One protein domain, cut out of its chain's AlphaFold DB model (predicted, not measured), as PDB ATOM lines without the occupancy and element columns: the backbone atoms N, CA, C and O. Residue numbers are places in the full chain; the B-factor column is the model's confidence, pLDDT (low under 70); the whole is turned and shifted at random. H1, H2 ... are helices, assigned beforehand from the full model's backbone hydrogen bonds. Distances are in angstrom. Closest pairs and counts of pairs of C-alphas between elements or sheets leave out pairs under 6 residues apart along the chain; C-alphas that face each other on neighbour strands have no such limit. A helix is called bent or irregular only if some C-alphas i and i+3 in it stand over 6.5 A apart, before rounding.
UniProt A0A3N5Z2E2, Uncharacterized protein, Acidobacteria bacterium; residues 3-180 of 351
ATOM      1  N   GLU A   3     138.796 -27.863 -94.315       53.53
ATOM      2  CA  GLU A   3     138.321 -27.684 -92.924       53.53
ATOM      3  C   GLU A   3     136.868 -27.189 -92.788       53.53
ATOM      4  O   GLU A   3     136.272 -27.279 -91.713       53.53
ATOM      5  N   ALA A   4     136.270 -26.667 -93.863       52.88
ATOM      6  CA  ALA A   4     134.897 -26.158 -93.832       52.88
ATOM      7  C   ALA A   4     133.842 -27.277 -93.938       52.88
ATOM      8  O   ALA A   4     132.730 -27.106 -93.439       52.88
ATOM      9  N   PHE A   5     134.188 -28.427 -94.529       52.12
ATOM     10  CA  PHE A   5     133.272 -29.566 -94.663       52.12
ATOM     11  C   PHE A   5     133.158 -30.396 -93.375       52.12
ATOM     12  O   PHE A   5     132.080 -30.905 -93.067       52.12
ATOM     13  N   ASP A   6     134.216 -30.451 -92.563       56.00
ATOM     14  CA  ASP A   6     134.254 -31.296 -91.360       56.00
ATOM     15  C   ASP A   6     133.389 -30.738 -90.205       56.00
ATOM     16  O   ASP A   6     132.782 -31.466 -89.416       56.00
ATOM     17  N   ARG A   7     133.217 -29.409 -90.147       55.25
ATOM     18  CA  ARG A   7     132.390 -28.750 -89.115       55.25
ATOM     19  C   ARG A   7     130.880 -28.861 -89.359       55.25
ATOM     20  O   ARG A   7     130.108 -28.727 -88.407       55.25
ATOM     21  N   ILE A   8     130.448 -29.105 -90.599       61.84
ATOM     22  CA  ILE A   8     129.023 -29.245 -90.953       61.84
ATOM     23  C   ILE A   8     128.524 -30.658 -90.606       61.84
ATOM     24  O   ILE A   8     127.433 -30.805 -90.050       61.84
ATOM     25  N   GLY A   9     129.347 -31.690 -90.827       62.00
ATOM     26  CA  GLY A   9     129.007 -33.072 -90.468       62.00
ATOM     27  C   GLY A   9     128.794 -33.262 -88.961       62.00
ATOM     28  O   GLY A   9     127.774 -33.807 -88.540       62.00
ATOM     29  N   CYS A  10     129.698 -32.723 -88.134       66.94
ATOM     30  CA  CYS A  10     129.638 -32.897 -86.679       66.94
ATOM     31  C   CYS A  10     128.406 -32.222 -86.037       66.94
ATOM     32  O   CYS A  10     127.747 -32.806 -85.177       66.94
ATOM     33  N   ARG A  11     128.021 -31.021 -86.498       69.81
ATOM     34  CA  ARG A  11     126.838 -30.303 -85.979       69.81
ATOM     35  C   ARG A  11     125.518 -30.994 -86.319       69.81
ATOM     36  O   ARG A  11     124.610 -31.011 -85.490       69.81
ATOM     37  N   THR A  12     125.427 -31.591 -87.503       70.31
ATOM     38  CA  THR A  12     124.214 -32.286 -87.954       70.31
ATOM     39  C   THR A  12     123.989 -33.578 -87.159       70.31
ATOM     40  O   THR A  12     122.865 -33.891 -86.772       70.31
ATOM     41  N   LEU A  13     125.074 -34.287 -86.829       68.75
ATOM     42  CA  LEU A  13     125.025 -35.548 -86.090       68.75
ATOM     43  C   LEU A  13     124.667 -35.344 -84.605       68.75
ATOM     44  O   LEU A  13     123.863 -36.096 -84.057       68.75
ATOM     45  N   VAL A  14     125.176 -34.279 -83.972       72.56
ATOM     46  CA  VAL A  14     124.789 -33.900 -82.597       72.56
ATOM     47  C   VAL A  14     123.319 -33.469 -82.523       72.56
ATOM     48  O   VAL A  14     122.613 -33.871 -81.598       72.56
ATOM     49  N   GLY A  15     122.826 -32.705 -83.507       67.31
ATOM     50  CA  GLY A  15     121.416 -32.300 -83.566       67.31
ATOM     51  C   GLY A  15     120.453 -33.487 -83.675       67.31
ATOM     52  O   GLY A  15     119.454 -33.536 -82.957       67.31
ATOM     53  N   LEU A  16     120.784 -34.480 -84.510       76.88
ATOM     54  CA  LEU A  16     119.984 -35.697 -84.662       76.88
ATOM     55  C   LEU A  16     119.922 -36.512 -83.358       76.88
ATOM     56  O   LEU A  16     118.840 -36.925 -82.949       76.88
ATOM     57  N   LEU A  17     121.055 -36.680 -82.664       73.00
ATOM     58  CA  LEU A  17     121.114 -37.420 -81.397       73.00
ATOM     59  C   LEU A  17     120.279 -36.765 -80.283       73.00
ATOM     60  O   LEU A  17     119.613 -37.471 -79.523       73.00
ATOM     61  N   ILE A  18     120.271 -35.430 -80.194       73.69
ATOM     62  CA  ILE A  18     119.470 -34.698 -79.198       73.69
ATOM     63  C   ILE A  18     117.967 -34.880 -79.462       73.69
ATOM     64  O   ILE A  18     117.210 -35.125 -78.521       73.69
ATOM     65  N   LEU A  19     117.533 -34.817 -80.726       71.69
ATOM     66  CA  LEU A  19     116.127 -35.021 -81.099       71.69
ATOM     67  C   LEU A  19     115.651 -36.448 -80.791       71.69
ATOM     68  O   LEU A  19     114.567 -36.625 -80.236       71.69
ATOM     69  N   THR A  20     116.475 -37.464 -81.073       72.38
ATOM     70  CA  THR A  20     116.146 -38.857 -80.735       72.38
ATOM     71  C   THR A  20     116.048 -39.063 -79.222       72.38
ATOM     72  O   THR A  20     115.105 -39.695 -78.750       72.38
ATOM     73  N   ALA A  21     116.964 -38.488 -78.434       68.69
ATOM     74  CA  ALA A  21     116.929 -38.606 -76.976       68.69
ATOM     75  C   ALA A  21     115.687 -37.938 -76.350       68.69
ATOM     76  O   ALA A  21     115.115 -38.476 -75.399       68.69
ATOM     77  N   LEU A  22     115.241 -36.794 -76.890       69.44
ATOM     78  CA  LEU A  22     114.030 -36.112 -76.419       69.44
ATOM     79  C   LEU A  22     112.767 -36.945 -76.690       69.44
ATOM     80  O   LEU A  22     111.961 -37.130 -75.779       69.44
ATOM     81  N   ALA A  23     112.638 -37.495 -77.903       70.25
ATOM     82  CA  ALA A  23     111.500 -38.328 -78.301       70.25
ATOM     83  C   ALA A  23     111.403 -39.636 -77.490       70.25
ATOM     84  O   ALA A  23     110.310 -40.060 -77.113       70.25
ATOM     85  N   VAL A  24     112.542 -40.257 -77.158       74.00
ATOM     86  CA  VAL A  24     112.572 -41.457 -76.302       74.00
ATOM     87  C   VAL A  24     112.083 -41.136 -74.885       74.00
ATOM     88  O   VAL A  24     111.350 -41.923 -74.286       74.00
ATOM     89  N   ARG A  25     112.439 -39.962 -74.344       73.88
ATOM     90  CA  ARG A  25     112.036 -39.572 -72.987       73.88
ATOM     91  C   ARG A  25     110.540 -39.285 -72.876       73.88
ATOM     92  O   ARG A  25     109.938 -39.679 -71.879       73.88
ATOM     93  N   THR A  26     109.943 -38.619 -73.866       76.19
ATOM     94  CA  THR A  26     108.498 -38.337 -73.869       76.19
ATOM     95  C   THR A  26     107.679 -39.622 -73.952       76.19
ATOM     96  O   THR A  26     106.772 -39.807 -73.139       76.19
ATOM     97  N   GLY A  27     108.064 -40.550 -74.837       81.31
ATOM     98  CA  GLY A  27     107.395 -41.849 -74.968       81.31
ATOM     99  C   GLY A  27     107.431 -42.669 -73.675       81.31
ATOM    100  O   GLY A  27     106.403 -43.187 -73.246       81.31
ATOM    101  N   ALA A  28     108.576 -42.705 -72.984       85.88
ATOM    102  CA  ALA A  28     108.712 -43.441 -71.725       85.88
ATOM    103  C   ALA A  28     107.813 -42.892 -70.598       85.88
ATOM    104  O   ALA A  28     107.269 -43.663 -69.807       85.88
ATOM    105  N   THR A  29     107.646 -41.566 -70.504       87.38
ATOM    106  CA  THR A  29     106.744 -40.964 -69.504       87.38
ATOM    107  C   THR A  29     105.275 -41.224 -69.812       87.38
ATOM    108  O   THR A  29     104.508 -41.541 -68.910       87.38
ATOM    109  N   GLU A  30     104.880 -41.149 -71.082       89.69
ATOM    110  CA  GLU A  30     103.505 -41.441 -71.488       89.69
ATOM    111  C   GLU A  30     103.144 -42.905 -71.214       89.69
ATOM    112  O   GLU A  30     102.115 -43.185 -70.604       89.69
ATOM    113  N   GLU A  31     104.046 -43.827 -71.554       93.44
ATOM    114  CA  GLU A  31     103.906 -45.250 -71.248       93.44
ATOM    115  C   GLU A  31     103.813 -45.511 -69.733       93.44
ATOM    116  O   GLU A  31     103.070 -46.386 -69.289       93.44
ATOM    117  N   ALA A  32     104.542 -44.751 -68.911       94.31
ATOM    118  CA  ALA A  32     104.466 -44.872 -67.458       94.31
ATOM    119  C   ALA A  32     103.118 -44.381 -66.895       94.31
ATOM    120  O   ALA A  32     102.551 -45.042 -66.021       94.31
ATOM    121  N   ALA A  33     102.595 -43.252 -67.387       94.44
ATOM    122  CA  ALA A  33     101.277 -42.744 -67.002       94.44
ATOM    123  C   ALA A  33     100.153 -43.703 -67.427       94.44
ATOM    124  O   ALA A  33      99.286 -44.022 -66.612       94.44
ATOM    125  N   ASP A  34     100.217 -44.214 -68.657       96.56
ATOM    126  CA  ASP A  34      99.322 -45.242 -69.197       96.56
ATOM    127  C   ASP A  34      99.289 -46.490 -68.301       96.56
ATOM    128  O   ASP A  34      98.234 -46.854 -67.780       96.56
ATOM    129  N   LYS A  35     100.457 -47.082 -68.013       97.25
ATOM    130  CA  LYS A  35     100.562 -48.258 -67.132       97.25
ATOM    131  C   LYS A  35     100.001 -47.982 -65.739       97.25
ATOM    132  O   LYS A  35      99.358 -48.856 -65.153       97.25
ATOM    133  N   GLY A  36     100.251 -46.789 -65.198       97.31
ATOM    134  CA  GLY A  36      99.723 -46.359 -63.905       97.31
ATOM    135  C   GLY A  36      98.195 -46.289 -63.888       97.31
ATOM    136  O   GLY A  36      97.573 -46.848 -62.985       97.31
ATOM    137  N   LEU A  37      97.594 -45.667 -64.907       98.06
ATOM    138  CA  LEU A  37      96.141 -45.573 -65.068       98.06
ATOM    139  C   LEU A  37      95.503 -46.947 -65.288       98.06
ATOM    140  O   LEU A  37      94.586 -47.304 -64.553       98.06
ATOM    141  N   SER A  38      96.021 -47.753 -66.217       98.38
ATOM    142  CA  SER A  38      95.524 -49.109 -66.501       98.38
ATOM    143  C   SER A  38      95.526 -50.002 -65.260       98.38
ATOM    144  O   SER A  38      94.548 -50.704 -64.969       98.38
ATOM    145  N   LYS A  39      96.614 -49.947 -64.479       98.50
ATOM    146  CA  LYS A  39      96.728 -50.672 -63.211       98.50
ATOM    147  C   LYS A  39      95.662 -50.220 -62.216       98.50
ATOM    148  O   LYS A  39      95.041 -51.065 -61.571       98.50
ATOM    149  N   GLU A  40      95.456 -48.913 -62.080       98.69
ATOM    150  CA  GLU A  40      94.514 -48.371 -61.106       98.69
ATOM    151  C   GLU A  40      93.057 -48.626 -61.498       98.69
ATOM    152  O   GLU A  40      92.272 -49.047 -60.651       98.69
ATOM    153  N   ILE A  41      92.708 -48.485 -62.780       98.75
ATOM    154  CA  ILE A  41      91.386 -48.844 -63.314       98.75
ATOM    155  C   ILE A  41      91.078 -50.310 -62.992       98.75
ATOM    156  O   ILE A  41      90.035 -50.607 -62.408       98.75
ATOM    157  N   SER A  42      92.021 -51.218 -63.269       98.56
ATOM    158  CA  SER A  42      91.874 -52.650 -62.968       98.56
ATOM    159  C   SER A  42      91.693 -52.909 -61.468       98.56
ATOM    160  O   SER A  42      90.854 -53.717 -61.053       98.56
ATOM    161  N   ARG A  43      92.464 -52.206 -60.625       98.56
ATOM    162  CA  ARG A  43      92.368 -52.301 -59.163       98.56
ATOM    163  C   ARG A  43      90.989 -51.857 -58.670       98.56
ATOM    164  O   ARG A  43      90.361 -52.594 -57.907       98.56
ATOM    165  N   VAL A  44      90.526 -50.684 -59.107       98.62
ATOM    166  CA  VAL A  44      89.226 -50.108 -58.728       98.62
ATOM    167  C   VAL A  44      88.088 -50.994 -59.226       98.62
ATOM    168  O   VAL A  44      87.171 -51.267 -58.460       98.62
ATOM    169  N   GLN A  45      88.166 -51.538 -60.441       98.44
ATOM    170  CA  GLN A  45      87.163 -52.468 -60.970       98.44
ATOM    171  C   GLN A  45      87.041 -53.733 -60.112       98.44
ATOM    172  O   GLN A  45      85.939 -54.115 -59.708       98.44
ATOM    173  N   GLY A  46      88.168 -54.359 -59.764       98.12
ATOM    174  CA  GLY A  46      88.172 -55.538 -58.897       98.12
ATOM    175  C   GLY A  46      87.695 -55.245 -57.469       98.12
ATOM    176  O   GLY A  46      87.151 -56.126 -56.800       98.12
ATOM    177  N   GLU A  47      87.910 -54.033 -56.959       98.31
ATOM    178  CA  GLU A  47      87.375 -53.598 -55.665       98.31
ATOM    179  C   GLU A  47      85.870 -53.311 -55.739       98.31
ATOM    180  O   GLU A  47      85.124 -53.796 -54.887       98.31
ATOM    181  N   ALA A  48      85.405 -52.631 -56.789       98.06
ATOM    182  CA  ALA A  48      84.005 -52.287 -57.023       98.06
ATOM    183  C   ALA A  48      83.097 -53.525 -56.992       98.06
ATOM    184  O   ALA A  48      82.076 -53.525 -56.305       98.06
ATOM    185  N   VAL A  49      83.507 -54.623 -57.636       97.44
ATOM    186  CA  VAL A  49      82.782 -55.907 -57.593       97.44
ATOM    187  C   VAL A  49      82.628 -56.439 -56.159       97.44
ATOM    188  O   VAL A  49      81.605 -57.031 -55.825       97.44
ATOM    189  N   ARG A  50      83.626 -56.216 -55.294       97.50
ATOM    190  CA  ARG A  50      83.666 -56.733 -53.914       97.50
ATOM    191  C   ARG A  50      82.926 -55.863 -52.900       97.50
ATOM    192  O   ARG A  50      82.485 -56.381 -51.865       97.50
ATOM    193  N   VAL A  51      82.866 -54.551 -53.125       97.94
ATOM    194  CA  VAL A  51      82.367 -53.595 -52.121       97.94
ATOM    195  C   VAL A  51      81.034 -52.967 -52.497       97.94
ATOM    196  O   VAL A  51      80.264 -52.666 -51.585       97.94
ATOM    197  N   LEU A  52      80.733 -52.799 -53.790       97.62
ATOM    198  CA  LEU A  52      79.512 -52.128 -54.222       97.62
ATOM    199  C   LEU A  52      78.290 -53.062 -54.194       97.62
ATOM    200  O   LEU A  52      78.383 -54.218 -54.641       97.62
ATOM    201  N   PRO A  53      77.134 -52.540 -53.741       96.19
ATOM    202  CA  PRO A  53      75.825 -53.130 -54.002       96.19
ATOM    203  C   PRO A  53      75.597 -53.399 -55.497       96.19
ATOM    204  O   PRO A  53      76.132 -52.693 -56.354       96.19
ATOM    205  N   GLU A  54      74.814 -54.433 -55.810       96.00
ATOM    206  CA  GLU A  54      74.580 -54.881 -57.189       96.00
ATOM    207  C   GLU A  54      73.904 -53.807 -58.055       96.00
ATOM    208  O   GLU A  54      74.346 -53.565 -59.178       96.00
ATOM    209  N   ASP A  55      72.932 -53.086 -57.496       95.81
ATOM    210  CA  ASP A  55      72.179 -52.000 -58.139       95.81
ATOM    211  C   ASP A  55      73.050 -50.798 -58.539       95.81
ATOM    212  O   ASP A  55      72.715 -50.066 -59.467       95.81
ATOM    213  N   ARG A  56      74.198 -50.603 -57.877       95.44
ATOM    214  CA  ARG A  56      75.143 -49.510 -58.175       95.44
ATOM    215  C   ARG A  56      76.337 -49.943 -59.017       95.44
ATOM    216  O   ARG A  56      77.075 -49.098 -59.526       95.44
ATOM    217  N   ARG A  57      76.567 -51.251 -59.142       96.81
ATOM    218  CA  ARG A  57      77.788 -51.795 -59.745       96.81
ATOM    219  C   ARG A  57      77.867 -51.512 -61.240       96.81
ATOM    220  O   ARG A  57      78.938 -51.146 -61.712       96.81
ATOM    221  N   SER A  58      76.760 -51.656 -61.967       96.56
ATOM    222  CA  SER A  58      76.727 -51.501 -63.428       96.56
ATOM    223  C   SER A  58      77.209 -50.118 -63.872       96.56
ATOM    224  O   SER A  58      78.124 -50.026 -64.680       96.56
ATOM    225  N   ALA A  59      76.684 -49.046 -63.270       95.88
ATOM    226  CA  ALA A  59      77.070 -47.677 -63.605       95.88
ATOM    227  C   ALA A  59      78.564 -47.401 -63.355       95.88
ATOM    228  O   ALA A  59      79.217 -46.736 -64.161       95.88
ATOM    229  N   VAL A  60      79.121 -47.931 -62.258       97.81
ATOM    230  CA  VAL A  60      80.550 -47.787 -61.939       97.81
ATOM    231  C   VAL A  60      81.418 -48.598 -62.902       97.81
ATOM    232  O   VAL A  60      82.421 -48.079 -63.390       97.81
ATOM    233  N   VAL A  61      81.020 -49.829 -63.233       97.25
ATOM    234  CA  VAL A  61      81.733 -50.678 -64.199       97.25
ATOM    235  C   VAL A  61      81.741 -50.042 -65.585       97.25
ATOM    236  O   VAL A  61      82.817 -49.879 -66.148       97.25
ATOM    237  N   THR A  62      80.598 -49.574 -66.091       96.81
ATOM    238  CA  THR A  62      80.534 -48.878 -67.386       96.81
ATOM    239  C   THR A  62      81.444 -47.652 -67.420       96.81
ATOM    240  O   THR A  62      82.095 -47.379 -68.426       96.81
ATOM    241  N   ARG A  63      81.541 -46.903 -66.316       97.56
ATOM    242  CA  ARG A  63      82.454 -45.758 -66.243       97.56
ATOM    243  C   ARG A  63      83.929 -46.185 -66.284       97.56
ATOM    244  O   ARG A  63      84.722 -45.543 -66.965       97.56
ATOM    245  N   LEU A  64      84.290 -47.276 -65.608       98.50
ATOM    246  CA  LEU A  64      85.646 -47.840 -65.650       98.50
ATOM    247  C   LEU A  64      85.997 -48.410 -67.029       98.50
ATOM    248  O   LEU A  64      87.128 -48.248 -67.472       98.50
ATOM    249  N   GLU A  65      85.034 -49.003 -67.735       98.12
ATOM    250  CA  GLU A  65      85.202 -49.446 -69.125       98.12
ATOM    251  C   GLU A  65      85.496 -48.264 -70.053       98.12
ATOM    252  O   GLU A  65      86.401 -48.344 -70.882       98.12
ATOM    253  N   ARG A  66      84.814 -47.123 -69.874       98.06
ATOM    254  CA  ARG A  66      85.146 -45.889 -70.611       98.06
ATOM    255  C   ARG A  66      86.533 -45.357 -70.264       98.06
ATOM    256  O   ARG A  66      87.236 -44.898 -71.161       98.06
ATOM    257  N   ALA A  67      86.938 -45.425 -68.995       98.50
ATOM    258  CA  ALA A  67      88.289 -45.046 -68.589       98.50
ATOM    259  C   ALA A  67      89.346 -45.948 -69.250       98.50
ATOM    260  O   ALA A  67      90.336 -45.436 -69.767       98.50
ATOM    261  N   ALA A  68      89.115 -47.265 -69.293       98.62
ATOM    262  CA  ALA A  68      89.995 -48.223 -69.962       98.62
ATOM    263  C   ALA A  68      90.082 -47.952 -71.471       98.62
ATOM    264  O   ALA A  68      91.177 -47.781 -71.998       98.62
ATOM    265  N   ALA A  69      88.939 -47.778 -72.140       98.19
ATOM    266  CA  ALA A  69      88.893 -47.438 -73.561       98.19
ATOM    267  C   ALA A  69      89.603 -46.106 -73.873       98.19
ATOM    268  O   ALA A  69      90.207 -45.952 -74.935       98.19
ATOM    269  N   ALA A  70      89.560 -45.135 -72.954       98.25
ATOM    270  CA  ALA A  70      90.312 -43.894 -73.089       98.25
ATOM    271  C   ALA A  70      91.829 -44.125 -72.981       98.25
ATOM    272  O   ALA A  70      92.571 -43.528 -73.757       98.25
ATOM    273  N   VAL A  71      92.299 -45.013 -72.094       98.25
ATOM    274  CA  VAL A  71      93.722 -45.398 -72.050       98.25
ATOM    275  C   VAL A  71      94.143 -46.096 -73.344       98.25
ATOM    276  O   VAL A  71      95.127 -45.676 -73.951       98.25
ATOM    277  N   ASP A  72      93.361 -47.069 -73.822       97.62
ATOM    278  CA  ASP A  72      93.636 -47.788 -75.075       97.62
ATOM    279  C   ASP A  72      93.732 -46.832 -76.278       97.62
ATOM    280  O   ASP A  72      94.560 -47.009 -77.175       97.62
ATOM    281  N   ALA A  73      92.927 -45.766 -76.269       97.00
ATOM    282  CA  ALA A  73      92.938 -44.702 -77.269       97.00
ATOM    283  C   ALA A  73      93.996 -43.603 -77.024       97.00
ATOM    284  O   ALA A  73      93.969 -42.583 -77.713       97.00
ATOM    285  N   ARG A  74      94.906 -43.768 -76.049       97.12
ATOM    286  CA  ARG A  74      95.924 -42.774 -75.638       97.12
ATOM    287  C   ARG A  74      95.352 -41.425 -75.171       97.12
ATOM    288  O   ARG A  74      96.033 -40.405 -75.187       97.12
ATOM    289  N   ARG A  75      94.110 -41.413 -74.688       97.38
ATOM    290  CA  ARG A  75      93.401 -40.245 -74.134       97.38
ATOM    291  C   ARG A  75      93.546 -40.200 -72.614       97.38
ATOM    292  O   ARG A  75      92.598 -40.430 -71.860       97.38
ATOM    293  N   LEU A  76      94.779 -39.987 -72.152       97.88
ATOM    294  CA  LEU A  76      95.139 -40.156 -70.739       97.88
ATOM    295  C   LEU A  76      94.423 -39.164 -69.806       97.88
ATOM    296  O   LEU A  76      94.170 -39.491 -68.644       97.88
ATOM    297  N   TYR A  77      94.083 -37.961 -70.283       98.06
ATOM    298  CA  TYR A  77      93.395 -36.967 -69.457       98.06
ATOM    299  C   TYR A  77      91.913 -37.305 -69.289       98.06
ATOM    300  O   TYR A  77      91.385 -37.201 -68.180       98.06
ATOM    301  N   LEU A  78      91.258 -37.775 -70.353       98.44
ATOM    302  CA  LEU A  78      89.908 -38.322 -70.281       98.44
ATOM    303  C   LEU A  78      89.862 -39.568 -69.390       98.44
ATOM    304  O   LEU A  78      88.970 -39.669 -68.552       98.44
ATOM    305  N   ALA A  79      90.834 -40.477 -69.513       98.56
ATOM    306  CA  ALA A  79      90.919 -41.665 -68.664       98.56
ATOM    307  C   ALA A  79      90.973 -41.304 -67.172       98.56
ATOM    308  O   ALA A  79      90.235 -41.873 -66.366       98.56
ATOM    309  N   LEU A  80      91.798 -40.313 -66.805       98.44
ATOM    310  CA  LEU A  80      91.883 -39.812 -65.433       98.44
ATOM    311  C   LEU A  80      90.539 -39.240 -64.942       98.44
ATOM    312  O   LEU A  80      90.128 -39.529 -63.820       98.44
ATOM    313  N   TYR A  81      89.849 -38.457 -65.774       98.38
ATOM    314  CA  TYR A  81      88.545 -37.872 -65.437       98.38
ATOM    315  C   TYR A  81      87.416 -38.917 -65.328       98.38
ATOM    316  O   TYR A  81      86.561 -38.847 -64.438       98.38
ATOM    317  N   GLU A  82      87.388 -39.921 -66.206       98.25
ATOM    318  CA  GLU A  82      86.424 -41.022 -66.101       98.25
ATOM    319  C   GLU A  82      86.686 -41.859 -64.838       98.25
ATOM    320  O   GLU A  82      85.734 -42.227 -64.147       98.25
ATOM    321  N   LEU A  83      87.951 -42.074 -64.461       98.62
ATOM    322  CA  LEU A  83      88.312 -42.815 -63.252       98.62
ATOM    323  C   LEU A  83      87.846 -42.133 -61.951       98.62
ATOM    324  O   LEU A  83      87.418 -42.850 -61.049       98.62
ATOM    325  N   GLU A  84      87.884 -40.796 -61.852       98.31
ATOM    326  CA  GLU A  84      87.608 -40.025 -60.616       98.31
ATOM    327  C   GLU A  84      86.370 -40.529 -59.853       98.31
ATOM    328  O   GLU A  84      86.474 -41.060 -58.750       98.31
ATOM    329  N   SER A  85      85.184 -40.430 -60.455       97.12
ATOM    330  CA  SER A  85      83.936 -40.769 -59.758       97.12
ATOM    331  C   SER A  85      83.835 -42.261 -59.402       97.12
ATOM    332  O   SER A  85      83.313 -42.610 -58.341       97.12
ATOM    333  N   ALA A  86      84.356 -43.149 -60.256       98.38
ATOM    334  CA  ALA A  86      84.366 -44.587 -59.991       98.38
ATOM    335  C   ALA A  86      85.306 -44.945 -58.829       98.38
ATOM    336  O   ALA A  86      84.950 -45.765 -57.976       98.38
ATOM    337  N   PHE A  87      86.477 -44.304 -58.775       98.62
ATOM    338  CA  PHE A  87      87.425 -44.408 -57.670       98.62
ATOM    339  C   PHE A  87      86.760 -43.975 -56.363       98.62
ATOM    340  O   PHE A  87      86.795 -44.708 -55.376       98.62
ATOM    341  N   GLU A  88      86.111 -42.812 -56.364       98.25
ATOM    342  CA  GLU A  88      85.546 -42.198 -55.163       98.25
ATOM    343  C   GLU A  88      84.440 -43.031 -54.532       98.25
ATOM    344  O   GLU A  88      84.513 -43.362 -53.347       98.25
ATOM    345  N   VAL A  89      83.450 -43.432 -55.332       98.25
ATOM    346  CA  VAL A  89      82.319 -44.235 -54.853       98.25
ATOM    347  C   VAL A  89      82.795 -45.598 -54.349       98.25
ATOM    348  O   VAL A  89      82.350 -46.061 -53.296       98.25
ATOM    349  N   THR A  90      83.728 -46.232 -55.066       98.56
ATOM    350  CA  THR A  90      84.293 -47.532 -54.676       98.56
ATOM    351  C   THR A  90      85.065 -47.427 -53.364       98.56
ATOM    352  O   THR A  90      84.839 -48.219 -52.447       98.56
ATOM    353  N   HIS A  91      85.927 -46.420 -53.232       98.50
ATOM    354  CA  HIS A  91      86.745 -46.214 -52.041       98.50
ATOM    355  C   HIS A  91      85.899 -45.809 -50.821       98.50
ATOM    356  O   HIS A  91      86.127 -46.310 -49.717       98.50
ATOM    357  N   ALA A  92      84.878 -44.965 -51.004       98.44
ATOM    358  CA  ALA A  92      83.928 -44.608 -49.949       98.44
ATOM    359  C   ALA A  92      83.198 -45.846 -49.405       98.44
ATOM    360  O   ALA A  92      83.124 -46.060 -48.191       98.44
ATOM    361  N   GLN A  93      82.725 -46.715 -50.301       98.38
ATOM    362  CA  GLN A  93      82.042 -47.947 -49.921       98.38
ATOM    363  C   GLN A  93      82.988 -48.953 -49.245       98.38
ATOM    364  O   GLN A  93      82.608 -49.599 -48.263       98.38
ATOM    365  N   ALA A  94      84.228 -49.074 -49.728       98.44
ATOM    366  CA  ALA A  94      85.255 -49.902 -49.102       98.44
ATOM    367  C   ALA A  94      85.550 -49.440 -47.665       98.44
ATOM    368  O   ALA A  94      85.598 -50.260 -46.742       98.44
ATOM    369  N   PHE A  95      85.669 -48.125 -47.453       98.50
ATOM    370  CA  PHE A  95      85.845 -47.534 -46.129       98.50
ATOM    371  C   PHE A  95      84.660 -47.840 -45.202       98.50
ATOM    372  O   PHE A  95      84.867 -48.297 -44.073       98.50
ATOM    373  N   ALA A  96      83.426 -47.639 -45.675       97.94
ATOM    374  CA  ALA A  96      82.224 -47.912 -44.890       97.94
ATOM    375  C   ALA A  96      82.137 -49.394 -44.483       97.94
ATOM    376  O   ALA A  96      81.876 -49.705 -43.321       97.94
ATOM    377  N   LYS A  97      82.453 -50.315 -45.404       97.38
ATOM    378  CA  LYS A  97      82.487 -51.761 -45.135       97.38
ATOM    379  C   LYS A  97      83.574 -52.140 -44.125       97.38
ATOM    380  O   LYS A  97      83.316 -52.935 -43.226       97.38
ATOM    381  N   LYS A  98      84.772 -51.553 -44.231       98.06
ATOM    382  CA  LYS A  98      85.866 -51.756 -43.263       98.06
ATOM    383  C   LYS A  98      85.511 -51.230 -41.868       98.06
ATOM    384  O   LYS A  98      85.958 -51.787 -40.871       98.06
ATOM    385  N   SER A  99      84.685 -50.191 -41.810       97.88
ATOM    386  CA  SER A  99      84.240 -49.537 -40.575       97.88
ATOM    387  C   SER A  99      82.922 -50.099 -40.036       97.88
ATOM    388  O   SER A  99      82.322 -49.510 -39.142       97.88
ATOM    389  N   ALA A 100      82.465 -51.250 -40.541       95.12
ATOM    390  CA  ALA A 100      81.170 -51.827 -40.187       95.12
ATOM    391  C   ALA A 100      81.040 -52.232 -38.707       95.12
ATOM    392  O   ALA A 100      79.943 -52.596 -38.286       95.12
ATOM    393  N   THR A 101      82.116 -52.199 -37.918       97.12
ATOM    394  CA  THR A 101      82.076 -52.375 -36.456       97.12
ATOM    395  C   THR A 101      81.452 -51.181 -35.733       97.12
ATOM    396  O   THR A 101      80.947 -51.355 -34.629       97.12
ATOM    397  N   VAL A 102      81.424 -49.997 -36.351       97.62
ATOM    398  CA  VAL A 102      80.693 -48.825 -35.855       97.62
ATOM    399  C   VAL A 102      79.203 -49.065 -36.093       97.62
ATOM    400  O   VAL A 102      78.759 -49.148 -37.239       97.62
ATOM    401  N   LYS A 103      78.436 -49.241 -35.011       97.25
ATOM    402  CA  LYS A 103      77.004 -49.591 -35.076       97.25
ATOM    403  C   LYS A 103      76.079 -48.494 -34.582       97.25
ATOM    404  O   LYS A 103      74.910 -48.498 -34.959       97.25
ATOM    405  N   THR A 104      76.577 -47.571 -33.764       97.31
ATOM    406  CA  THR A 104      75.752 -46.524 -33.161       97.31
ATOM    407  C   THR A 104      76.226 -45.132 -33.583       97.31
ATOM    408  O   THR A 104      77.423 -44.934 -33.808       97.31
ATOM    409  N   PRO A 105      75.327 -44.132 -33.660       96.62
ATOM    410  CA  PRO A 105      75.730 -42.748 -33.913       96.62
ATOM    411  C   PRO A 105      76.726 -42.203 -32.878       96.62
ATOM    412  O   PRO A 105      77.527 -41.331 -33.207       96.62
ATOM    413  N   ALA A 106      76.716 -42.726 -31.644       96.88
ATOM    414  CA  ALA A 106      77.637 -42.325 -30.578       96.88
ATOM    415  C   ALA A 106      79.095 -42.754 -30.840       96.88
ATOM    416  O   ALA A 106      80.021 -42.081 -30.388       96.88
ATOM    417  N   ASP A 107      79.303 -43.821 -31.616       97.69
ATOM    418  CA  ASP A 107      80.633 -44.313 -31.991       97.69
ATOM    419  C   ASP A 107      81.237 -43.523 -33.171       97.69
ATOM    420  O   ASP A 107      82.460 -43.452 -33.328       97.69
ATOM    421  N   CYS A 108      80.398 -42.885 -33.997       97.56
ATOM    422  CA  CYS A 108      80.834 -42.140 -35.182       97.56
ATOM    423  C   CYS A 108      81.818 -40.998 -34.864       97.56
ATOM    424  O   CYS A 108      82.839 -40.920 -35.549       97.56
ATOM    425  N   PRO A 109      81.616 -40.151 -33.831       98.44
ATOM    426  CA  PRO A 109      82.603 -39.150 -33.426       98.44
ATOM    427  C   PRO A 109      83.990 -39.718 -33.116       98.44
ATOM    428  O   PRO A 109      84.989 -39.056 -33.390       98.44
ATOM    429  N   VAL A 110      84.077 -40.931 -32.558       98.19
ATOM    430  CA  VAL A 110      85.366 -41.570 -32.244       98.19
ATOM    431  C   VAL A 110      86.098 -41.928 -33.535       98.19
ATOM    432  O   VAL A 110      87.244 -41.512 -33.721       98.19
ATOM    433  N   LEU A 111      85.424 -42.622 -34.460       98.06
ATOM    434  CA  LEU A 111      86.001 -42.952 -35.765       98.06
ATOM    435  C   LEU A 111      86.338 -41.689 -36.570       98.06
ATOM    436  O   LEU A 111      87.411 -41.609 -37.158       98.06
ATOM    437  N   TRP A 112      85.456 -40.690 -36.567       98.50
ATOM    438  CA  TRP A 112      85.640 -39.422 -37.271       98.50
ATOM    439  C   TRP A 112      86.898 -38.681 -36.808       98.50
ATOM    440  O   TRP A 112      87.712 -38.269 -37.639       98.50
ATOM    441  N   ARG A 113      87.116 -38.565 -35.488       98.38
ATOM    442  CA  ARG A 113      88.344 -37.969 -34.931       98.38
ATOM    443  C   ARG A 113      89.577 -38.805 -35.263       98.38
ATOM    444  O   ARG A 113      90.611 -38.237 -35.591       98.38
ATOM    445  N   SER A 114      89.463 -40.134 -35.194       98.06
ATOM    446  CA  SER A 114      90.567 -41.044 -35.514       98.06
ATOM    447  C   SER A 114      90.968 -40.993 -36.988       98.06
ATOM    448  O   SER A 114      92.147 -41.146 -37.291       98.06
ATOM    449  N   ALA A 115      90.008 -40.822 -37.899       97.56
ATOM    450  CA  ALA A 115      90.275 -40.666 -39.324       97.56
ATOM    451  C   ALA A 115      90.942 -39.312 -39.619       97.56
ATOM    452  O   ALA A 115      91.845 -39.242 -40.451       97.56
ATOM    453  N   GLY A 116      90.526 -38.265 -38.898       97.88
ATOM    454  CA  GLY A 116      91.014 -36.901 -39.066       97.88
ATOM    455  C   GLY A 116      90.539 -36.250 -40.367       97.88
ATOM    456  O   GLY A 116      90.111 -36.923 -41.309       97.88
ATOM    457  N   GLU A 117      90.610 -34.918 -40.422       97.75
ATOM    458  CA  GLU A 117      90.286 -34.192 -41.652       97.75
ATOM    459  C   GLU A 117      91.321 -34.547 -42.733       97.75
ATOM    460  O   GLU A 117      92.525 -34.350 -42.513       97.75
ATOM    461  N   PRO A 118      90.887 -35.094 -43.881       96.50
ATOM    462  CA  PRO A 118      91.800 -35.560 -44.910       96.50
ATOM    463  C   PRO A 118      92.557 -34.385 -45.539       96.50
ATOM    464  O   PRO A 118      92.005 -33.310 -45.776       96.50
ATOM    465  N   ARG A 119      93.846 -34.597 -45.823       95.06
ATOM    466  CA  ARG A 119      94.736 -33.613 -46.456       95.06
ATOM    467  C   ARG A 119      95.553 -34.288 -47.544       95.06
ATOM    468  O   ARG A 119      96.096 -35.363 -47.298       95.06
ATOM    469  N   ILE A 120      95.666 -33.635 -48.698       90.06
ATOM    470  CA  ILE A 120      96.457 -34.125 -49.831       90.06
ATOM    471  C   ILE A 120      97.927 -34.241 -49.423       90.06
ATOM    472  O   ILE A 120      98.512 -33.305 -48.871       90.06
ATOM    473  N   ARG A 121      98.517 -35.410 -49.677       88.44
ATOM    474  CA  ARG A 121      99.906 -35.748 -49.375       88.44
ATOM    475  C   ARG A 121     100.693 -35.735 -50.681       88.44
ATOM    476  O   ARG A 121     100.593 -36.651 -51.484       88.44
ATOM    477  N   GLY A 122     101.542 -34.734 -50.903       70.31
ATOM    478  CA  GLY A 122     102.478 -34.820 -52.026       70.31
ATOM    479  C   GLY A 122     102.998 -33.504 -52.571       70.31
ATOM    480  O   GLY A 122     102.663 -32.421 -52.094       70.31
ATOM    481  N   GLY A 123     103.851 -33.652 -53.587       72.44
ATOM    482  CA  GLY A 123     104.540 -32.574 -54.288       72.44
ATOM    483  C   GLY A 123     103.673 -31.832 -55.307       72.44
ATOM    484  O   GLY A 123     102.484 -32.104 -55.486       72.44
ATOM    485  N   ALA A 124     104.290 -30.857 -55.970       79.25
ATOM    486  CA  ALA A 124     103.622 -30.018 -56.955       79.25
ATOM    487  C   ALA A 124     103.135 -30.837 -58.163       79.25
ATOM    488  O   ALA A 124     103.900 -31.587 -58.767       79.25
ATOM    489  N   ALA A 125     101.871 -30.648 -58.549       83.69
ATOM    490  CA  ALA A 125     101.343 -31.173 -59.803       83.69
ATOM    491  C   ALA A 125     101.940 -30.390 -60.986       83.69
ATOM    492  O   ALA A 125     101.720 -29.180 -61.109       83.69
ATOM    493  N   ASN A 126     102.670 -31.084 -61.861       85.81
ATOM    494  CA  ASN A 126     103.301 -30.481 -63.039       85.81
ATOM    495  C   ASN A 126     102.307 -30.175 -64.174       85.81
ATOM    496  O   ASN A 126     102.614 -29.346 -65.022       85.81
ATOM    497  N   ARG A 127     101.118 -30.793 -64.162       95.38
ATOM    498  CA  ARG A 127     100.044 -30.591 -65.146       95.38
ATOM    499  C   ARG A 127      98.876 -29.789 -64.580       95.38
ATOM    500  O   ARG A 127      98.446 -30.014 -63.445       95.38
ATOM    501  N   MET A 128      98.318 -28.892 -65.386       96.94
ATOM    502  CA  MET A 128      97.198 -28.026 -65.031       96.94
ATOM    503  C   MET A 128      95.933 -28.833 -64.727       96.94
ATOM    504  O   MET A 128      95.291 -28.550 -63.719       96.94
ATOM    505  N   ILE A 129      95.613 -29.872 -65.510       97.88
ATOM    506  CA  ILE A 129      94.464 -30.749 -65.224       97.88
ATOM    507  C   ILE A 129      94.611 -31.495 -63.893       97.88
ATOM    508  O   ILE A 129      93.674 -31.526 -63.103       97.88
ATOM    509  N   VAL A 130      95.802 -32.014 -63.574       97.44
ATOM    510  CA  VAL A 130      96.053 -32.709 -62.297       97.44
ATOM    511  C   VAL A 130      95.964 -31.733 -61.128       97.44
ATOM    512  O   VAL A 130      95.385 -32.049 -60.090       97.44
ATOM    513  N   ARG A 131      96.476 -30.507 -61.296       97.06
ATOM    514  CA  ARG A 131      96.314 -29.432 -60.309       97.06
ATOM    515  C   ARG A 131      94.846 -29.066 -60.105       97.06
ATOM    516  O   ARG A 131      94.440 -28.840 -58.966       97.06
ATOM    517  N   ALA A 132      94.072 -28.997 -61.186       98.12
ATOM    518  CA  ALA A 132      92.657 -28.656 -61.161       98.12
ATOM    519  C   ALA A 132      91.821 -29.728 -60.455       98.12
ATOM    520  O   ALA A 132      91.119 -29.398 -59.501       98.12
ATOM    521  N   LEU A 133      91.978 -30.998 -60.845       97.50
ATOM    522  CA  LEU A 133      91.323 -32.143 -60.206       97.50
ATOM    523  C   LEU A 133      91.690 -32.235 -58.724       97.50
ATOM    524  O   LEU A 133      90.810 -32.311 -57.874       97.50
ATOM    525  N   ALA A 134      92.980 -32.119 -58.393       96.44
ATOM    526  CA  ALA A 134      93.414 -32.146 -57.002       96.44
ATOM    527  C   ALA A 134      92.823 -30.982 -56.192       96.44
ATOM    528  O   ALA A 134      92.380 -31.189 -55.071       96.44
ATOM    529  N   SER A 135      92.775 -29.769 -56.754       96.62
ATOM    530  CA  SER A 135      92.166 -28.609 -56.087       96.62
ATOM    531  C   SER A 135      90.663 -28.798 -55.874       96.62
ATOM    532  O   SER A 135      90.158 -28.451 -54.804       96.62
ATOM    533  N   SER A 136      89.960 -29.359 -56.866       97.75
ATOM    534  CA  SER A 136      88.539 -29.694 -56.752       97.75
ATOM    535  C   SER A 136      88.316 -30.716 -55.640       97.75
ATOM    536  O   SER A 136      87.580 -30.423 -54.698       97.75
ATOM    537  N   ALA A 137      89.033 -31.840 -55.663       96.94
ATOM    538  CA  ALA A 137      88.966 -32.868 -54.629       96.94
ATOM    539  C   ALA A 137      89.220 -32.297 -53.221       96.94
ATOM    540  O   ALA A 137      88.431 -32.524 -52.302       96.94
ATOM    541  N   GLU A 138      90.255 -31.467 -53.061       95.19
ATOM    542  CA  GLU A 138      90.583 -30.792 -51.798       95.19
ATOM    543  C   GLU A 138      89.440 -29.887 -51.309       95.19
ATOM    544  O   GLU A 138      89.132 -29.858 -50.117       95.19
ATOM    545  N   SER A 139      88.777 -29.167 -52.226       96.75
ATOM    546  CA  SER A 139      87.643 -28.295 -51.892       96.75
ATOM    547  C   SER A 139      86.405 -29.060 -51.423       96.75
ATOM    548  O   SER A 139      85.603 -28.510 -50.670       96.75
ATOM    549  N   ARG A 140      86.253 -30.327 -51.835       97.69
ATOM    550  CA  ARG A 140      85.147 -31.196 -51.412       97.69
ATOM    551  C   ARG A 140      85.465 -31.947 -50.119       97.69
ATOM    552  O   ARG A 140      84.580 -32.125 -49.290       97.69
ATOM    553  N   ALA A 141      86.722 -32.346 -49.921       97.88
ATOM    554  CA  ALA A 141      87.133 -33.239 -48.839       97.88
ATOM    555  C   ALA A 141      86.789 -32.709 -47.438       97.88
ATOM    556  O   ALA A 141      86.117 -33.397 -46.673       97.88
ATOM    557  N   GLY A 142      87.178 -31.472 -47.118       96.94
ATOM    558  CA  GLY A 142      86.916 -30.874 -45.802       96.94
ATOM    559  C   GLY A 142      85.421 -30.722 -45.477       96.94
ATOM    560  O   GLY A 142      84.975 -31.196 -44.426       96.94
ATOM    561  N   PRO A 143      84.609 -30.095 -46.353       97.56
ATOM    562  CA  PRO A 143      83.162 -30.013 -46.160       97.56
ATOM    563  C   PRO A 143      82.488 -31.382 -46.007       97.56
ATOM    564  O   PRO A 143      81.708 -31.558 -45.074       97.56
ATOM    565  N   THR A 144      82.834 -32.363 -46.846       98.38
ATOM    566  CA  THR A 144      82.284 -33.724 -46.767       98.38
ATOM    567  C   THR A 144      82.674 -34.428 -45.463       98.38
ATOM    568  O   THR A 144      81.830 -35.044 -44.813       98.38
ATOM    569  N   TYR A 145      83.925 -34.271 -45.012       98.69
ATOM    570  CA  TYR A 145      84.378 -34.783 -43.718       98.69
ATOM    571  C   TYR A 145      83.530 -34.220 -42.573       98.69
ATOM    572  O   TYR A 145      83.021 -34.982 -41.751       98.69
ATOM    573  N   ARG A 146      83.309 -32.902 -42.530       98.19
ATOM    574  CA  ARG A 146      82.476 -32.268 -41.493       98.19
ATOM    575  C   ARG A 146      81.007 -32.681 -41.579       98.19
ATOM    576  O   ARG A 146      80.387 -32.881 -40.539       98.19
ATOM    577  N   ALA A 147      80.471 -32.848 -42.787       98.00
ATOM    578  CA  ALA A 147      79.091 -33.274 -43.006       98.00
ATOM    579  C   ALA A 147      78.836 -34.734 -42.591       98.00
ATOM    580  O   ALA A 147      77.709 -35.088 -42.259       98.00
ATOM    581  N   SER A 148      79.863 -35.588 -42.552       98.38
ATOM    582  CA  SER A 148      79.683 -37.002 -42.198       98.38
ATOM    583  C   SER A 148      79.063 -37.235 -40.809       98.38
ATOM    584  O   SER A 148      78.316 -38.197 -40.633       98.38
ATOM    585  N   LEU A 149      79.306 -36.351 -39.833       97.88
ATOM    586  CA  LEU A 149      78.714 -36.452 -38.492       97.88
ATOM    587  C   LEU A 149      77.205 -36.170 -38.459       97.88
ATOM    588  O   LEU A 149      76.486 -37.047 -37.980       97.88
ATOM    589  N   PRO A 150      76.694 -35.023 -38.951       97.81
ATOM    590  CA  PRO A 150      75.250 -34.804 -39.000       97.81
ATOM    591  C   PRO A 150      74.547 -35.866 -39.855       97.81
ATOM    592  O   PRO A 150      73.526 -36.395 -39.437       97.81
ATOM    593  N   TYR A 151      75.144 -36.324 -40.964       98.00
ATOM    594  CA  TYR A 151      74.574 -37.453 -41.713       98.00
ATOM    595  C   TYR A 151      74.501 -38.751 -40.898       98.00
ATOM    596  O   TYR A 151      73.534 -39.496 -41.038       98.00
ATOM    597  N   ALA A 152      75.480 -39.029 -40.030       97.69
ATOM    598  CA  ALA A 152      75.409 -40.179 -39.126       97.69
ATOM    599  C   ALA A 152      74.236 -40.086 -38.139       97.69
ATOM    600  O   ALA A 152      73.683 -41.117 -37.752       97.69
ATOM    601  N   GLN A 153      73.903 -38.868 -37.708       96.88
ATOM    602  CA  GLN A 153      72.838 -38.584 -36.748       96.88
ATOM    603  C   GLN A 153      71.461 -38.629 -37.417       96.88
ATOM    604  O   GLN A 153      70.566 -39.299 -36.909       96.88
ATOM    605  N   ASP A 154      71.330 -37.994 -38.580       97.56
ATOM    606  CA  ASP A 154      70.036 -37.745 -39.220       97.56
ATOM    607  C   ASP A 154      69.638 -38.856 -40.203       97.56
ATOM    608  O   ASP A 154      68.474 -39.241 -40.281       97.56
ATOM    609  N   ALA A 155      70.607 -39.399 -40.949       97.38
ATOM    610  CA  ALA A 155      70.395 -40.433 -41.970       97.38
ATOM    611  C   ALA A 155      70.954 -41.812 -41.561       97.38
ATOM    612  O   ALA A 155      70.888 -42.779 -42.323       97.38
ATOM    613  N   GLY A 156      71.498 -41.909 -40.346       97.75
ATOM    614  CA  GLY A 156      72.017 -43.136 -39.757       97.75
ATOM    615  C   GLY A 156      73.496 -43.410 -40.042       97.75
ATOM    616  O   GLY A 156      74.134 -42.850 -40.934       97.75
ATOM    617  N   VAL A 157      74.052 -44.345 -39.266       98.25
ATOM    618  CA  VAL A 157      75.491 -44.662 -39.230       98.25
ATOM    619  C   VAL A 157      76.063 -44.987 -40.610       98.25
ATOM    620  O   VAL A 157      77.140 -44.507 -40.946       98.25
ATOM    621  N   ALA A 158      75.344 -45.749 -41.439       97.31
ATOM    622  CA  ALA A 158      75.814 -46.118 -42.775       97.31
ATOM    623  C   ALA A 158      76.056 -44.893 -43.676       97.31
ATOM    624  O   ALA A 158      77.073 -44.846 -44.368       97.31
ATOM    625  N   ALA A 159      75.171 -43.890 -43.628       97.81
ATOM    626  CA  ALA A 159      75.329 -42.648 -44.381       97.81
ATOM    627  C   ALA A 159      76.538 -41.850 -43.878       97.81
ATOM    628  O   ALA A 159      77.380 -41.428 -44.670       97.81
ATOM    629  N   GLY A 160      76.683 -41.717 -42.557       98.25
ATOM    630  CA  GLY A 160      77.843 -41.053 -41.964       98.25
ATOM    631  C   GLY A 160      79.174 -41.723 -42.320       98.25
ATOM    632  O   GLY A 160      80.124 -41.049 -42.715       98.25
ATOM    633  N   LEU A 161      79.239 -43.057 -42.258       98.44
ATOM    634  CA  LEU A 161      80.424 -43.820 -42.661       98.44
ATOM    635  C   LEU A 161      80.740 -43.665 -44.152       98.44
ATOM    636  O   LEU A 161      81.914 -43.569 -44.510       98.44
ATOM    637  N   TYR A 162      79.715 -43.626 -45.008       98.12
ATOM    638  CA  TYR A 162      79.887 -43.391 -46.439       98.12
ATOM    639  C   TYR A 162      80.507 -42.017 -46.706       98.12
ATOM    640  O   TYR A 162      81.547 -41.950 -47.355       98.12
ATOM    641  N   TYR A 163      79.948 -40.938 -46.147       98.44
ATOM    642  CA  TYR A 163      80.490 -39.585 -46.330       98.44
ATOM    643  C   TYR A 163      81.884 -39.421 -45.719       98.44
ATOM    644  O   TYR A 163      82.751 -38.768 -46.302       98.44
ATOM    645  N   LEU A 164      82.156 -40.055 -44.574       98.62
ATOM    646  CA  LEU A 164      83.510 -40.076 -44.029       98.62
ATOM    647  C   LEU A 164      84.475 -40.757 -45.012       98.62
ATOM    648  O   LEU A 164      85.527 -40.199 -45.314       98.62
ATOM    649  N   GLY A 165      84.094 -41.907 -45.574       98.56
ATOM    650  CA  GLY A 165      84.867 -42.605 -46.600       98.56
ATOM    651  C   GLY A 165      85.059 -41.801 -47.888       98.56
ATOM    652  O   GLY A 165      86.158 -41.789 -48.438       98.56
ATOM    653  N   GLU A 166      84.023 -41.098 -48.340       98.50
ATOM    654  CA  GLU A 166      84.047 -40.232 -49.521       98.50
ATOM    655  C   GLU A 166      85.040 -39.075 -49.347       98.50
ATOM    656  O   GLU A 166      85.866 -38.829 -50.226       98.50
ATOM    657  N   SER A 167      85.055 -38.430 -48.174       98.62
ATOM    658  CA  SER A 167      86.028 -37.369 -47.882       98.62
ATOM    659  C   SER A 167      87.481 -37.848 -48.006       98.62
ATOM    660  O   SER A 167      88.331 -37.135 -48.544       98.62
ATOM    661  N   GLN A 168      87.762 -39.075 -47.553       98.50
ATOM    662  CA  GLN A 168      89.080 -39.702 -47.670       98.50
ATOM    663  C   GLN A 168      89.384 -40.079 -49.124       98.50
ATOM    664  O   GLN A 168      90.516 -39.921 -49.580       98.50
ATOM    665  N   ALA A 169      88.374 -40.545 -49.861       98.44
ATOM    666  CA  ALA A 169      88.509 -40.940 -51.255       98.44
ATOM    667  C   ALA A 169      88.919 -39.770 -52.160       98.44
ATOM    668  O   ALA A 169      89.773 -39.952 -53.021       98.44
ATOM    669  N   PHE A 170      88.387 -38.565 -51.924       98.31
ATOM    670  CA  PHE A 170      88.772 -37.364 -52.675       98.31
ATOM    671  C   PHE A 170      90.274 -37.079 -52.570       98.31
ATOM    672  O   PHE A 170      90.961 -36.884 -53.572       98.31
ATOM    673  N   VAL A 171      90.806 -37.103 -51.349       97.88
ATOM    674  CA  VAL A 171      92.237 -36.891 -51.112       97.88
ATOM    675  C   VAL A 171      93.078 -38.027 -51.691       97.88
ATOM    676  O   VAL A 171      94.088 -37.759 -52.338       97.88
ATOM    677  N   ALA A 172      92.638 -39.278 -51.538       97.69
ATOM    678  CA  ALA A 172      93.334 -40.433 -52.100       97.69
ATOM    679  C   ALA A 172      93.400 -40.392 -53.639       97.69
ATOM    680  O   ALA A 172      94.445 -40.702 -54.212       97.69
ATOM    681  N   PHE A 173      92.329 -39.963 -54.313       97.94
ATOM    682  CA  PHE A 173      92.329 -39.784 -55.764       97.94
ATOM    683  C   PHE A 173      93.293 -38.673 -56.194       97.94
ATOM    684  O   PHE A 173      94.061 -38.843 -57.140       97.94
ATOM    685  N   ALA A 174      93.303 -37.545 -55.479       96.88
ATOM    686  CA  ALA A 174      94.225 -36.456 -55.772       96.88
ATOM    687  C   ALA A 174      95.697 -36.865 -55.587       96.88
ATOM    688  O   ALA A 174      96.537 -36.515 -56.421       96.88
ATOM    689  N   ASP A 175      96.006 -37.629 -54.536       96.50
ATOM    690  CA  ASP A 175      97.334 -38.207 -54.306       96.50
ATOM    691  C   ASP A 175      97.718 -39.163 -55.444       96.50
ATOM    692  O   ASP A 175      98.813 -39.057 -56.001       96.50
ATOM    693  N   PHE A 176      96.798 -40.045 -55.856       96.81
ATOM    694  CA  PHE A 176      96.999 -40.936 -56.999       96.81
ATOM    695  C   PHE A 176      97.304 -40.151 -58.283       96.81
ATOM    696  O   PHE A 176      98.336 -40.390 -58.914       96.81
ATOM    697  N   ALA A 177      96.480 -39.164 -58.635       96.50
ATOM    698  CA  ALA A 177      96.660 -38.359 -59.841       96.50
ATOM    699  C   ALA A 177      98.018 -37.629 -59.863       96.50
ATOM    700  O   ALA A 177      98.649 -37.515 -60.917       96.50
ATOM    701  N   ARG A 178      98.491 -37.160 -58.698       95.38
ATOM    702  CA  ARG A 178      99.811 -36.523 -58.532       95.38
ATOM    703  C   ARG A 178     100.977 -37.513 -58.567       95.38
ATOM    704  O   ARG A 178     102.091 -37.100 -58.870       95.38
ATOM    705  N   SER A 179     100.736 -38.785 -58.252       94.94
ATOM    706  CA  SER A 179     101.763 -39.835 -58.259       94.94
ATOM    707  C   SER A 179     102.109 -40.350 -59.660       94.94
ATOM    708  O   SER A 179     103.166 -40.952 -59.848       94.94
ATOM    709  N   LEU A 180     101.235 -40.118 -60.644       95.25
ATOM    710  CA  LEU A 180     101.445 -40.556 -62.019       95.25
ATOM    711  C   LEU A 180     102.599 -39.787 -62.682       95.25
ATOM    712  O   LEU A 180     102.749 -38.572 -62.532       95.25
TER     713      LEU A 180
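AT A GLANCE: This is residues 3 to 180 of the 351 residues of an uncharacterized protein of Acidobacteria bacterium (UniProt A0A3N5Z2E2). H1, H2, H3, H5a and H6 lie side by side as a bundle, from which residues 3 to 28 of the very long H1 stick out as an arm. H3 and H6 make the core; the rest of H1 and H2 pack on H3, while bent H5 and short H4 pack on H6. The printed part has 178 residues with six named helices, H1 to H6 in order, and no named strand: all helix. It is loose, with a radius of gyration of the C-alphas of 22.2 A, and spans 88 by 31 by 21 A.

HOW THE PARTS SIT: H1, residues 3 to 51, forms a hairpin with H2, residues 54 to 72, touching it with residues 34 to 49 alone; the closest C-alphas, of Ile 41 and Leu 64, are 6.3 A apart. H3, residues 76 to 98, forms a hairpin with H2, touching it with residues 76 to 86 alone; the closest C-alphas, of Ala 67 and Ala 79, are 4.3 A apart. H6, residues 157 to 179, touches H3 at a tilt of 36 degrees, only just steep, opposite ways; the closest C-alphas, of Ala 92 and Gly 165, are 4.0 A apart. H5, residues 128 to 154, was assigned as one helix by its hydrogen bonds but is bent, with C-alphas 139 and 142 6.7 A apart. Its arm H5b, residues 142 to 154, forms a hairpin with H6, the closest C-alphas, of Ala 152 and Gly 160, being 3.8 A apart. H4 and H5a have every O i to N i+4 pair within hydrogen-bond range; H1 has 39 of 45, H2 12 of 15, H3 17 of 19, H5b 7 of 9 and H6 18 of 19.

IN THESE COORDINATES: H1 begins at C-alpha 3 (138.321, -27.684, -92.924) and is 73.9 A long; H3 is 31.2 A. H4 is residues 108 to 115, and arm H5a is residues 128 to 139. H6, 32.8 A, ends at C-alpha 179 (101.763, -39.835, -58.259).

THE WHOLE: The farthest C-alphas, of Glu 3 and Thr 104, are 88.6 A apart. The printed part has no cut; the link from H4 to H5 is long. Residues 3 to 11, 13, 15, 21 and 22 are under pLDDT 70.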